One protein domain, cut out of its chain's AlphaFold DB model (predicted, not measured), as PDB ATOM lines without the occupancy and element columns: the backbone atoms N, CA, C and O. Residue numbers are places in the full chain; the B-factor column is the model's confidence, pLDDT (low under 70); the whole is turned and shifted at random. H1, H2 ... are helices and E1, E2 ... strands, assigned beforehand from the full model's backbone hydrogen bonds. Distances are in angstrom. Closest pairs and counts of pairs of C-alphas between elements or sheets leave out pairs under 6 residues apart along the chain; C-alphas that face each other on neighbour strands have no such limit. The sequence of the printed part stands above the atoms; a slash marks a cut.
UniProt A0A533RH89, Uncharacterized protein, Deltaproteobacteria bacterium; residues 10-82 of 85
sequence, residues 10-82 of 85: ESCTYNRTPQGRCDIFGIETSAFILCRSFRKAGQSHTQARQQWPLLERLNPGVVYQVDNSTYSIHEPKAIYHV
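AT A GLANCE: This is residues 10 to 82 of the 85 residues of an uncharacterized protein of Deltaproteobacteria bacterium (UniProt A0A533RH89). Little regular structure is here: a small three-stranded sheet with a long unnamed stretch, residues 10 to 32, looped largely beyond its E1 edge, and two short helices set off from the sheet. The 73 printed residues, mixed in class, run E1, H1, H2, E2, E3, with 23 in named elements. The sheet, E1 - E2 - E3, is antiparallel. The whole is compact, radius of gyration of the C-alphas 11.7 A, spanning 31 by 25 by 23 A.

IN THESE COORDINATES: Start at C-alpha 10, (48.563, 11.227, -32.248). Find E1 at residues 33 to 35, 7.2 A; H1 at 45 to 51, 9.9 A; H2 at 54 to 57, 5.2 A; E2 at 62 to 65, 10.1 A; and E3 at 77 to 81, 11.3 A, ending at C-alpha 81, (30.900, 5.425, -28.833).

HOW THE PARTS SIT: Beside inner strand E2, look for N 34 and O 64 of E1 and E2, 2.8 A, at 151 degrees. E2 and E3 form a hairpin at 144 degrees, with N 63 and O 80 at 2.9 A. H1 and H2 only just touch, only at the corner, with 3 pairs of C-alphas within 8 A, the closest Arg 49 and Leu 55, 5.7 A; neither is on the sheet. In H1 every O i to N i+4 pair is within hydrogen-bond range; H2 is too short for one.

THE WHOLE: The farthest C-alphas, Pro 18 and Ser 72, are 31.3 A apart. The printed part has no cut. The E2 to E3 link is long; pLDDT is under 70 at residues 18, 67 to 76 and 81 to 82.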
ATOM      1  N   GLU A  10      47.106  11.216 -32.471       85.25
ATOM      2  CA  GLU A  10      48.563  11.227 -32.248       85.25
ATOM      3  C   GLU A  10      49.121  12.628 -31.965       85.25
ATOM      4  O   GLU A  10      49.967  12.793 -31.089       85.25
ATOM      5  N   SER A  11      48.605  13.646 -32.659       85.69
ATOM      6  CA  SER A  11      49.001  15.052 -32.485       85.69
ATOM      7  C   SER A  11      48.194  15.780 -31.401       85.69
ATOM      8  O   SER A  11      48.291  17.003 -31.253       85.69
ATOM      9  N   CYS A  12      47.334  15.065 -30.677       88.94
ATOM     10  CA  CYS A  12      46.435  15.650 -29.698       88.94
ATOM     11  C   CYS A  12      47.119  15.837 -28.344       88.94
ATOM     12  O   CYS A  12      47.874  14.983 -27.889       88.94
ATOM     13  N   THR A  13      46.766  16.903 -27.617       90.00
ATOM     14  CA  THR A  13      47.280  17.115 -26.256       90.00
ATOM     15  C   THR A  13      46.903  16.003 -25.278       90.00
ATOM     16  O   THR A  13      47.542  15.905 -24.238       90.00
ATOM     17  N   TYR A  14      45.881  15.195 -25.574       88.50
ATOM     18  CA  TYR A  14      45.437  14.083 -24.726       88.50
ATOM     19  C   TYR A  14      46.149  12.757 -25.029       88.50
ATOM     20  O   TYR A  14      45.889  11.764 -24.354       88.50
ATOM     21  N   ASN A  15      47.054  12.728 -26.011       85.00
ATOM     22  CA  ASN A  15      47.977  11.617 -26.221       85.00
ATOM     23  C   ASN A  15      49.158  11.733 -25.243       85.00
ATOM     24  O   ASN A  15      50.256  12.136 -25.617       85.00
ATOM     25  N   ARG A  16      48.894  11.504 -23.952       75.06
ATOM     26  CA  ARG A  16      49.892  11.679 -22.875       75.06
ATOM     27  C   ARG A  16      50.354  10.377 -22.254       75.06
ATOM     28  O   ARG A  16      51.320  10.378 -21.497       75.06
ATOM     29  N   THR A  17      49.645   9.284 -22.508       73.06
ATOM     30  CA  THR A  17      49.998   8.020 -21.878       73.06
ATOM     31  C   THR A  17      51.185   7.397 -22.619       73.06
ATOM     32  O   THR A  17      51.221   7.413 -23.851       73.06
ATOM     33  N   PRO A  18      52.158   6.807 -21.904       68.12
ATOM     34  CA  PRO A  18      53.340   6.190 -22.517       68.12
ATOM     35  C   PRO A  18      53.008   4.989 -23.419       68.12
ATOM     36  O   PRO A  18      53.869   4.498 -24.138       68.12
ATOM     37  N   GLN A  19      51.760   4.521 -23.385       72.06
ATOM     38  CA  GLN A  19      51.238   3.419 -24.191       72.06
ATOM     39  C   GLN A  19      50.535   3.903 -25.470       72.06
ATOM     40  O   GLN A  19      49.943   3.087 -26.165       72.06
ATOM     41  N   GLY A  20      50.535   5.213 -25.758       77.25
ATOM     42  CA  GLY A  20      49.832   5.763 -26.919       77.25
ATOM     43  C   GLY A  20      48.315   5.638 -26.794       77.25
ATOM     44  O   GLY A  20      47.645   5.240 -27.736       77.25
ATOM     45  N   ARG A  21      47.757   5.913 -25.611       85.25
ATOM     46  CA  ARG A  21      46.310   5.941 -25.337       85.25
ATOM     47  C   ARG A  21      45.808   7.345 -25.015       85.25
ATOM     48  O   ARG A  21      46.492   8.148 -24.373       85.25
ATOM     49  N   CYS A  22      44.579   7.614 -25.436       86.38
ATOM     50  CA  CYS A  22      43.869   8.859 -25.195       86.38
ATOM     51  C   CYS A  22      43.440   8.958 -23.728       86.38
ATOM     52  O   CYS A  22      42.716   8.095 -23.242       86.38
ATOM     53  N   ASP A  23      43.801  10.048 -23.059       85.94
ATOM     54  CA  ASP A  23      43.455  10.303 -21.652       85.94
ATOM     55  C   ASP A  23      41.939  10.457 -21.408       85.94
ATOM     56  O   ASP A  23      41.429  10.127 -20.345       85.94
ATOM     57  N   ILE A  24      41.186  10.914 -22.417       84.62
ATOM     58  CA  ILE A  24      39.728  11.107 -22.307       84.62
ATOM     59  C   ILE A  24      38.971   9.788 -22.466       84.62
ATOM     60  O   ILE A  24      37.992   9.538 -21.769       84.62
ATOM     61  N   PHE A  25      39.377   8.978 -23.445       83.94
ATOM     62  CA  PHE A  25      38.588   7.840 -23.919       83.94
ATOM     63  C   PHE A  25      39.203   6.479 -23.588       83.94
ATOM     64  O   PHE A  25      38.549   5.461 -23.785       83.94
ATOM     65  N   GLY A  26      40.457   6.440 -23.137       84.50
ATOM     66  CA  GLY A  26      41.186   5.205 -22.841       84.50
ATOM     67  C   GLY A  26      41.547   4.355 -24.065       84.50
ATOM     68  O   GLY A  26      42.124   3.282 -23.901       84.50
ATOM     69  N   ILE A  27      41.232   4.809 -25.282       83.81
ATOM     70  CA  ILE A  27      41.511   4.089 -26.533       83.81
ATOM     71  C   ILE A  27      42.931   4.349 -27.038       83.81
ATOM     72  O   ILE A  27      43.516   5.387 -26.732       83.81
ATOM     73  N   GLU A  28      43.458   3.447 -27.862       86.25
ATOM     74  CA  GLU A  28      44.728   3.641 -28.570       86.25
ATOM     75  C   GLU A  28      44.638   4.828 -29.543       86.25
ATOM     76  O   GLU A  28      43.669   4.963 -30.287       86.25
ATOM     77  N   THR A  29      45.616   5.728 -29.499       86.12
ATOM     78  CA  THR A  29      45.724   6.892 -30.378       86.12
ATOM     79  C   THR A  29      46.365   6.501 -31.696       86.12
ATOM     80  O   THR A  29      47.350   5.775 -31.708       86.12
ATOM     81  N   SER A  30      45.856   7.048 -32.797       83.19
ATOM     82  CA  SER A  30      46.392   6.810 -34.135       83.19
ATOM     83  C   SER A  30      46.313   8.077 -34.990       83.19
ATOM     84  O   SER A  30      45.485   8.965 -34.744       83.19
ATOM     85  N   ALA A  31      47.150   8.144 -36.025       82.75
ATOM     86  CA  ALA A  31      47.080   9.122 -37.102       82.75
ATOM     87  C   ALA A  31      45.741   9.107 -37.863       82.75
ATOM     88  O   ALA A  31      45.426  10.087 -38.538       82.75
ATOM     89  N   PHE A  32      44.948   8.037 -37.741       82.62
ATOM     90  CA  PHE A  32      43.699   7.831 -38.486       82.62
ATOM     91  C   PHE A  32      42.437   7.983 -37.645       82.62
ATOM     92  O   PHE A  32      41.353   7.615 -38.088       82.62
ATOM     93  N   ILE A  33      42.544   8.483 -36.415       84.31
ATOM     94  CA  ILE A  33      41.381   8.665 -35.545       84.31
ATOM     95  C   ILE A  33      41.362  10.063 -34.934       84.31
ATOM     96  O   ILE A  33      42.399  10.706 -34.753       84.31
ATOM     97  N   LEU A  34      40.163  10.536 -34.616       87.38
ATOM     98  CA  LEU A  34      39.895  11.886 -34.148       87.38
ATOM     99  C   LEU A  34      38.630  11.919 -33.286       87.38
ATOM    100  O   LEU A  34      37.695  11.159 -33.496       87.38
ATOM    101  N   CYS A  35      38.546  12.866 -32.358       89.38
ATOM    102  CA  CYS A  35      37.316  13.160 -31.631       89.38
ATOM    103  C   CYS A  35      37.044  14.667 -31.597       89.38
ATOM    104  O   CYS A  35      37.944  15.480 -31.825       89.38
ATOM    105  N   ARG A  36      35.817  15.045 -31.220       90.38
ATOM    106  CA  ARG A  36      35.405  16.446 -31.008       90.38
ATOM    107  C   ARG A  36      36.347  17.232 -30.088       90.38
ATOM    108  O   ARG A  36      36.505  18.440 -30.245       90.38
ATOM    109  N   SER A  37      36.938  16.559 -29.106       90.38
ATOM    110  CA  SER A  37      37.791  17.181 -28.090       90.38
ATOM    111  C   SER A  37      39.206  17.486 -28.584       90.38
ATOM    112  O   SER A  37      40.014  17.986 -27.808       90.38
ATOM    113  N   PHE A  38      39.540  17.197 -29.844       90.19
ATOM    114  CA  PHE A  38      40.880  17.433 -30.362       90.19
ATOM    115  C   PHE A  38      41.333  18.887 -30.192       90.19
ATOM    116  O   PHE A  38      40.640  19.837 -30.552       90.19
ATOM    117  N   ARG A  39      42.544  19.036 -29.658       90.25
ATOM    118  CA  ARG A  39      43.297  20.287 -29.583       90.25
ATOM    119  C   ARG A  39      44.785  19.975 -29.460       90.25
ATOM    120  O   ARG A  39      45.150  18.939 -28.890       90.25
ATOM    121  N   LYS A  40      45.638  20.873 -29.950       88.00
ATOM    122  CA  LYS A  40      47.088  20.789 -29.732       88.00
ATOM    123  C   LYS A  40      47.461  21.272 -28.329       88.00
ATOM    124  O   LYS A  40      46.668  21.923 -27.645       88.00
ATOM    125  N   ALA A  41      48.665  20.928 -27.874       85.62
ATOM    126  CA  ALA A  41      49.186  21.432 -26.605       85.62
ATOM    127  C   ALA A  41      49.244  22.971 -26.631       85.62
ATOM    128  O   ALA A  41      49.694  23.557 -27.612       85.62
ATOM    129  N   GLY A  42      48.745  23.620 -25.575       85.94
ATOM    130  CA  GLY A  42      48.650  25.083 -25.491       85.94
ATOM    131  C   GLY A  42      47.455  25.710 -26.224       85.94
ATOM    132  O   GLY A  42      47.254  26.915 -26.110       85.94
ATOM    133  N   GLN A  43      46.635  24.924 -26.933       86.38
ATOM    134  CA  GLN A  43      45.463  25.418 -27.662       86.38
ATOM    135  C   GLN A  43      44.176  25.239 -26.843       86.38
ATOM    136  O   GLN A  43      43.942  24.182 -26.252       86.38
ATOM    137  N   SER A  44      43.305  26.249 -26.829       89.56
ATOM    138  CA  SER A  44      41.962  26.138 -26.246       89.56
ATOM    139  C   SER A  44      40.999  25.391 -27.182       89.56
ATOM    140  O   SER A  44      41.228  25.290 -28.388       89.56
ATOM    141  N   HIS A  45      39.880  24.881 -26.653       86.25
ATOM    142  CA  HIS A  45      38.864  24.228 -27.496       86.25
ATOM    143  C   HIS A  45      38.274  25.187 -28.539       86.25
ATOM    144  O   HIS A  45      38.021  24.777 -29.667       86.25
ATOM    145  N   THR A  46      38.091  26.462 -28.188       88.31
ATOM    146  CA  THR A  46      37.597  27.485 -29.118       88.31
ATOM    147  C   THR A  46      38.589  27.721 -30.254       88.31
ATOM    148  O   THR A  46      38.196  27.709 -31.415       88.31
ATOM    149  N   GLN A  47      39.885  27.845 -29.940       86.81
ATOM    150  CA  GLN A  47      40.932  28.000 -30.955       86.81
ATOM    151  C   GLN A  47      41.014  26.781 -31.881       86.81
ATOM    152  O   GLN A  47      41.196  26.937 -33.086       86.81
ATOM    153  N   ALA A  48      40.872  25.568 -31.340       86.56
ATOM    154  CA  ALA A  48      40.867  24.348 -32.147       86.56
ATOM    155  C   ALA A  48      39.671  24.303 -33.109       86.56
ATOM    156  O   ALA A  48      39.840  23.965 -34.274       86.56
ATOM    157  N   ARG A  49      38.477  24.707 -32.664       86.19
ATOM    158  CA  ARG A  49      37.274  24.761 -33.514       86.19
ATOM    159  C   ARG A  49      37.349  25.837 -34.593       86.19
ATOM    160  O   ARG A  49      36.922  25.589 -35.711       86.19
ATOM    161  N   GLN A  50      37.942  26.992 -34.291       86.00
ATOM    162  CA  GLN A  50      38.194  28.030 -35.297       86.00
ATOM    163  C   GLN A  50      39.150  27.541 -36.391       86.00
ATOM    164  O   GLN A  50      38.946  27.832 -37.564       86.00
ATOM    165  N   GLN A  51      40.178  26.777 -36.011       84.81
ATOM    166  CA  GLN A  51      41.142  26.214 -36.956       84.81
ATOM    167  C   GLN A  51      40.578  25.014 -37.732       84.81
ATOM    168  O   GLN A  51      40.880  24.846 -38.913       84.81
ATOM    169  N   TRP A  52      39.753  24.189 -37.082       84.12
ATOM    170  CA  TRP A  52      39.112  23.010 -37.665       84.12
ATOM    171  C   TRP A  52      37.609  22.992 -37.342       84.12
ATOM    172  O   TRP A  52      37.184  22.301 -36.409       84.12
ATOM    173  N   PRO A  53      36.775  23.687 -38.143       83.44
ATOM    174  CA  PRO A  53      35.329  23.773 -37.909       83.44
ATOM    175  C   PRO A  53      34.612  22.418 -37.900       83.44
ATOM    176  O   PRO A  53      33.556  22.273 -37.290       83.44
ATOM    177  N   LEU A  54      35.202  21.387 -38.520       83.25
ATOM    178  CA  LEU A  54      34.664  20.024 -38.498       83.25
ATOM    179  C   LEU A  54      34.460  19.509 -37.064       83.25
ATOM    180  O   LEU A  54      33.520  18.758 -36.820       83.25
ATOM    181  N   LEU A  55      35.287  19.949 -36.106       84.69
ATOM    182  CA  LEU A  55      35.177  19.555 -34.702       84.69
ATOM    183  C   LEU A  55      33.836  19.965 -34.090       84.69
ATOM    184  O   LEU A  55      33.357  19.296 -33.180       84.69
ATOM    185  N   GLU A  56      33.204  21.034 -34.577       86.00
ATOM    186  CA  GLU A  56      31.875  21.438 -34.110       86.00
ATOM    187  C   GLU A  56      30.767  20.509 -34.601       86.00
ATOM    188  O   GLU A  56      29.751  20.373 -33.924       86.00
ATOM    189  N   ARG A  57      30.988  19.838 -35.736       85.25
ATOM    190  CA  ARG A  57      30.044  18.887 -36.335       85.25
ATOM    191  C   ARG A  57      30.145  17.486 -35.730       85.25
ATOM    192  O   ARG A  57      29.228  16.692 -35.906       85.25
ATOM    193  N   LEU A  58      31.250  17.167 -35.054       85.38
ATOM    194  CA  LEU A  58      31.433  15.876 -34.395       85.38
ATOM    195  C   LEU A  58      30.616  15.808 -33.106       85.38
ATOM    196  O   LEU A  58      30.554  16.770 -32.336       85.38
ATOM    197  N   ASN A  59      30.052  14.638 -32.823       86.06
ATOM    198  CA  ASN A  59      29.311  14.425 -31.591       86.06
ATOM    199  C   ASN A  59      30.272  14.298 -30.396       86.06
ATOM    200  O   ASN A  59      31.346  13.694 -30.511       86.06
ATOM    201  N   PRO A  60      29.917  14.868 -29.229       85.81
ATOM    202  CA  PRO A  60      30.660  14.617 -28.000       85.81
ATOM    203  C   PRO A  60      30.579  13.126 -27.639       85.81
ATOM    204  O   PRO A  60      29.565  12.483 -27.888       85.81
ATOM    205  N   GLY A  61      31.646  12.574 -27.058       84.50
ATOM    206  CA  GLY A  61      31.678  11.160 -26.652       84.50
ATOM    207  C   GLY A  61      31.884  10.152 -27.790       84.50
ATOM    208  O   GLY A  61      31.893   8.951 -27.533       84.50
ATOM    209  N   VAL A  62      32.067  10.617 -29.031       86.19
ATOM    210  CA  VAL A  62      32.281   9.759 -30.204       86.19
ATOM    211  C   VAL A  62      33.681   9.981 -30.769       86.19
ATOM    212  O   VAL A  62      34.137  11.121 -30.922       86.19
ATOM    213  N   VAL A  63      34.363   8.880 -31.083       86.94
ATOM    214  CA  VAL A  63      35.622   8.884 -31.832       86.94
ATOM    215  C   VAL A  63      35.344   8.414 -33.248       86.94
ATOM    216  O   VAL A  63      34.639   7.431 -33.488       86.94
ATOM    217  N   TYR A  64      35.914   9.152 -34.181       85.62
ATOM    218  CA  TYR A  64      35.738   8.995 -35.602       85.62
ATOM    219  C   TYR A  64      37.051   8.569 -36.237       85.62
ATOM    220  O   TYR A  64      38.118   9.060 -35.869       85.62
ATOM    221  N   GLN A  65      36.964   7.684 -37.217       82.69
ATOM    222  CA  GLN A  65      38.049   7.408 -38.134       82.69
ATOM    223  C   GLN A  65      38.123   8.543 -39.153       82.69
ATOM    224  O   GLN A  65      37.110   8.943 -39.731       82.69
ATOM    225  N   VAL A  66      39.326   9.064 -39.347       76.25
ATOM    226  CA  VAL A  66      39.648  10.080 -40.342       76.25
ATOM    227  C   VAL A  66      40.635   9.495 -41.335       76.25
ATOM    228  O   VAL A  66      41.622   8.863 -40.955       76.25
ATOM    229  N   ASP A  67      40.363   9.707 -42.615       69.44
ATOM    230  CA  ASP A  67      41.328   9.396 -43.654       69.44
ATOM    231  C   ASP A  67      42.318  10.565 -43.769       69.44
ATOM    232  O   ASP A  67      41.980  11.638 -44.261       69.44
ATOM    233  N   ASN A  68      43.532  10.364 -43.250       63.72
ATOM    234  CA  ASN A  68      44.668  11.280 -43.418       63.72
ATOM    235  C   ASN A  68      45.565  10.884 -44.610       63.72
ATOM    236  O   ASN A  68      46.629  11.470 -44.794       63.72
ATOM    237  N   SER A  69      45.182   9.866 -45.389       56.81
ATOM    238  CA  SER A  69      45.925   9.378 -46.558       56.81
ATOM    239  C   SER A  69      45.462  10.011 -47.872       56.81
ATOM    240  O   SER A  69      46.228  10.059 -48.834       56.81
ATOM    241  N   THR A  70      44.245  10.559 -47.915       50.75
ATOM    242  CA  THR A  70      43.715  11.275 -49.078       50.75
ATOM    243  C   THR A  70      43.243  12.679 -48.687       50.75
ATOM    244  O   THR A  70      42.654  12.893 -47.635       50.75
ATOM    245  N   TYR A  71      43.488  13.674 -49.550       44.66
ATOM    246  CA  TYR A  71      43.091  15.083 -49.343       44.66
ATOM    247  C   TYR A  71      41.562  15.296 -49.286       44.66
ATOM    248  O   TYR A  71      41.073  16.413 -49.110       44.66
ATOM    249  N   SER A  72      40.797  14.220 -49.448       44.41
ATOM    250  CA  SER A  72      39.350  14.190 -49.356       44.41
ATOM    251  C   SER A  72      38.961  13.669 -47.983       44.41
ATOM    252  O   SER A  72      39.055  12.474 -47.715       44.41
ATOM    253  N   ILE A  73      38.467  14.576 -47.138       48.38
ATOM    254  CA  ILE A  73      37.760  14.247 -45.897       48.38
ATOM    255  C   ILE A  73      36.453  13.548 -46.302       48.38
ATOM    256  O   ILE A  73      35.389  14.164 -46.340       48.38
ATOM    257  N   HIS A  74      36.536  12.278 -46.696       51.25
ATOM    258  CA  HIS A  74      35.367  11.419 -46.786       51.25
ATOM    259  C   HIS A  74      34.774  11.336 -45.379       51.25
ATOM    260  O   HIS A  74      35.509  11.360 -44.389       51.25
ATOM    261  N   GLU A  75      33.448  11.362 -45.299       59.06
ATOM    262  CA  GLU A  75      32.698  11.576 -44.064       59.06
ATOM    263  C   GLU A  75      33.284  10.773 -42.886       59.06
ATOM    264  O   GLU A  75      33.405   9.549 -42.988       59.06
ATOM    265  N   PRO A  76      33.688  11.435 -41.782       63.78
ATOM    266  CA  PRO A  76      34.320  10.752 -40.664       63.78
ATOM    267  C   PRO A  76      33.399   9.649 -40.138       63.78
ATOM    268  O   PRO A  76      32.280   9.913 -39.694       63.78
ATOM    269  N   LYS A  77      33.870   8.400 -40.186       72.94
ATOM    270  CA  LYS A  77      33.094   7.232 -39.759       72.94
ATOM    271  C   LYS A  77      33.228   7.063 -38.253       72.94
ATOM    272  O   LYS A  77      34.341   6.951 -37.750       72.94
ATOM    273  N   ALA A  78      32.120   7.030 -37.519       73.44
ATOM    274  CA  ALA A  78      32.161   6.740 -36.089       73.44
ATOM    275  C   ALA A  78      32.663   5.302 -35.863       73.44
ATOM    276  O   ALA A  78      32.113   4.355 -36.424       73.44
ATOM    277  N   ILE A  79      33.718   5.152 -35.064       77.00
ATOM    278  CA  ILE A  79      34.330   3.852 -34.735       77.00
ATOM    279  C   ILE A  79      34.220   3.512 -33.252       77.00
ATOM    280  O   ILE A  79      34.354   2.351 -32.880       77.00
ATOM    281  N   TYR A  80      33.974   4.510 -32.401       72.56
ATOM    282  CA  TYR A  80      33.859   4.308 -30.966       72.56
ATOM    283  C   TYR A  80      32.818   5.251 -30.373       72.56
ATOM    284  O   TYR A  80      32.875   6.463 -30.587       72.56
ATOM    285  N   HIS A  81      31.893   4.688 -29.602       65.69
ATOM    286  CA  HIS A  81      30.900   5.425 -28.833       65.69
ATOM    287  C   HIS A  81      31.149   5.149 -27.356       65.69
ATOM    288  O   HIS A  81      31.037   4.002 -26.919       65.69
ATOM    289  N   VAL A  82      31.450   6.185 -26.574       57.62
ATOM    290  CA  VAL A  82      31.337   6.060 -25.122       57.62
ATOM    291  C   VAL A  82      29.852   6.027 -24.806       57.62
ATOM    292  O   VAL A  82      29.173   7.050 -24.877       57.62
TER     293      VAL A  82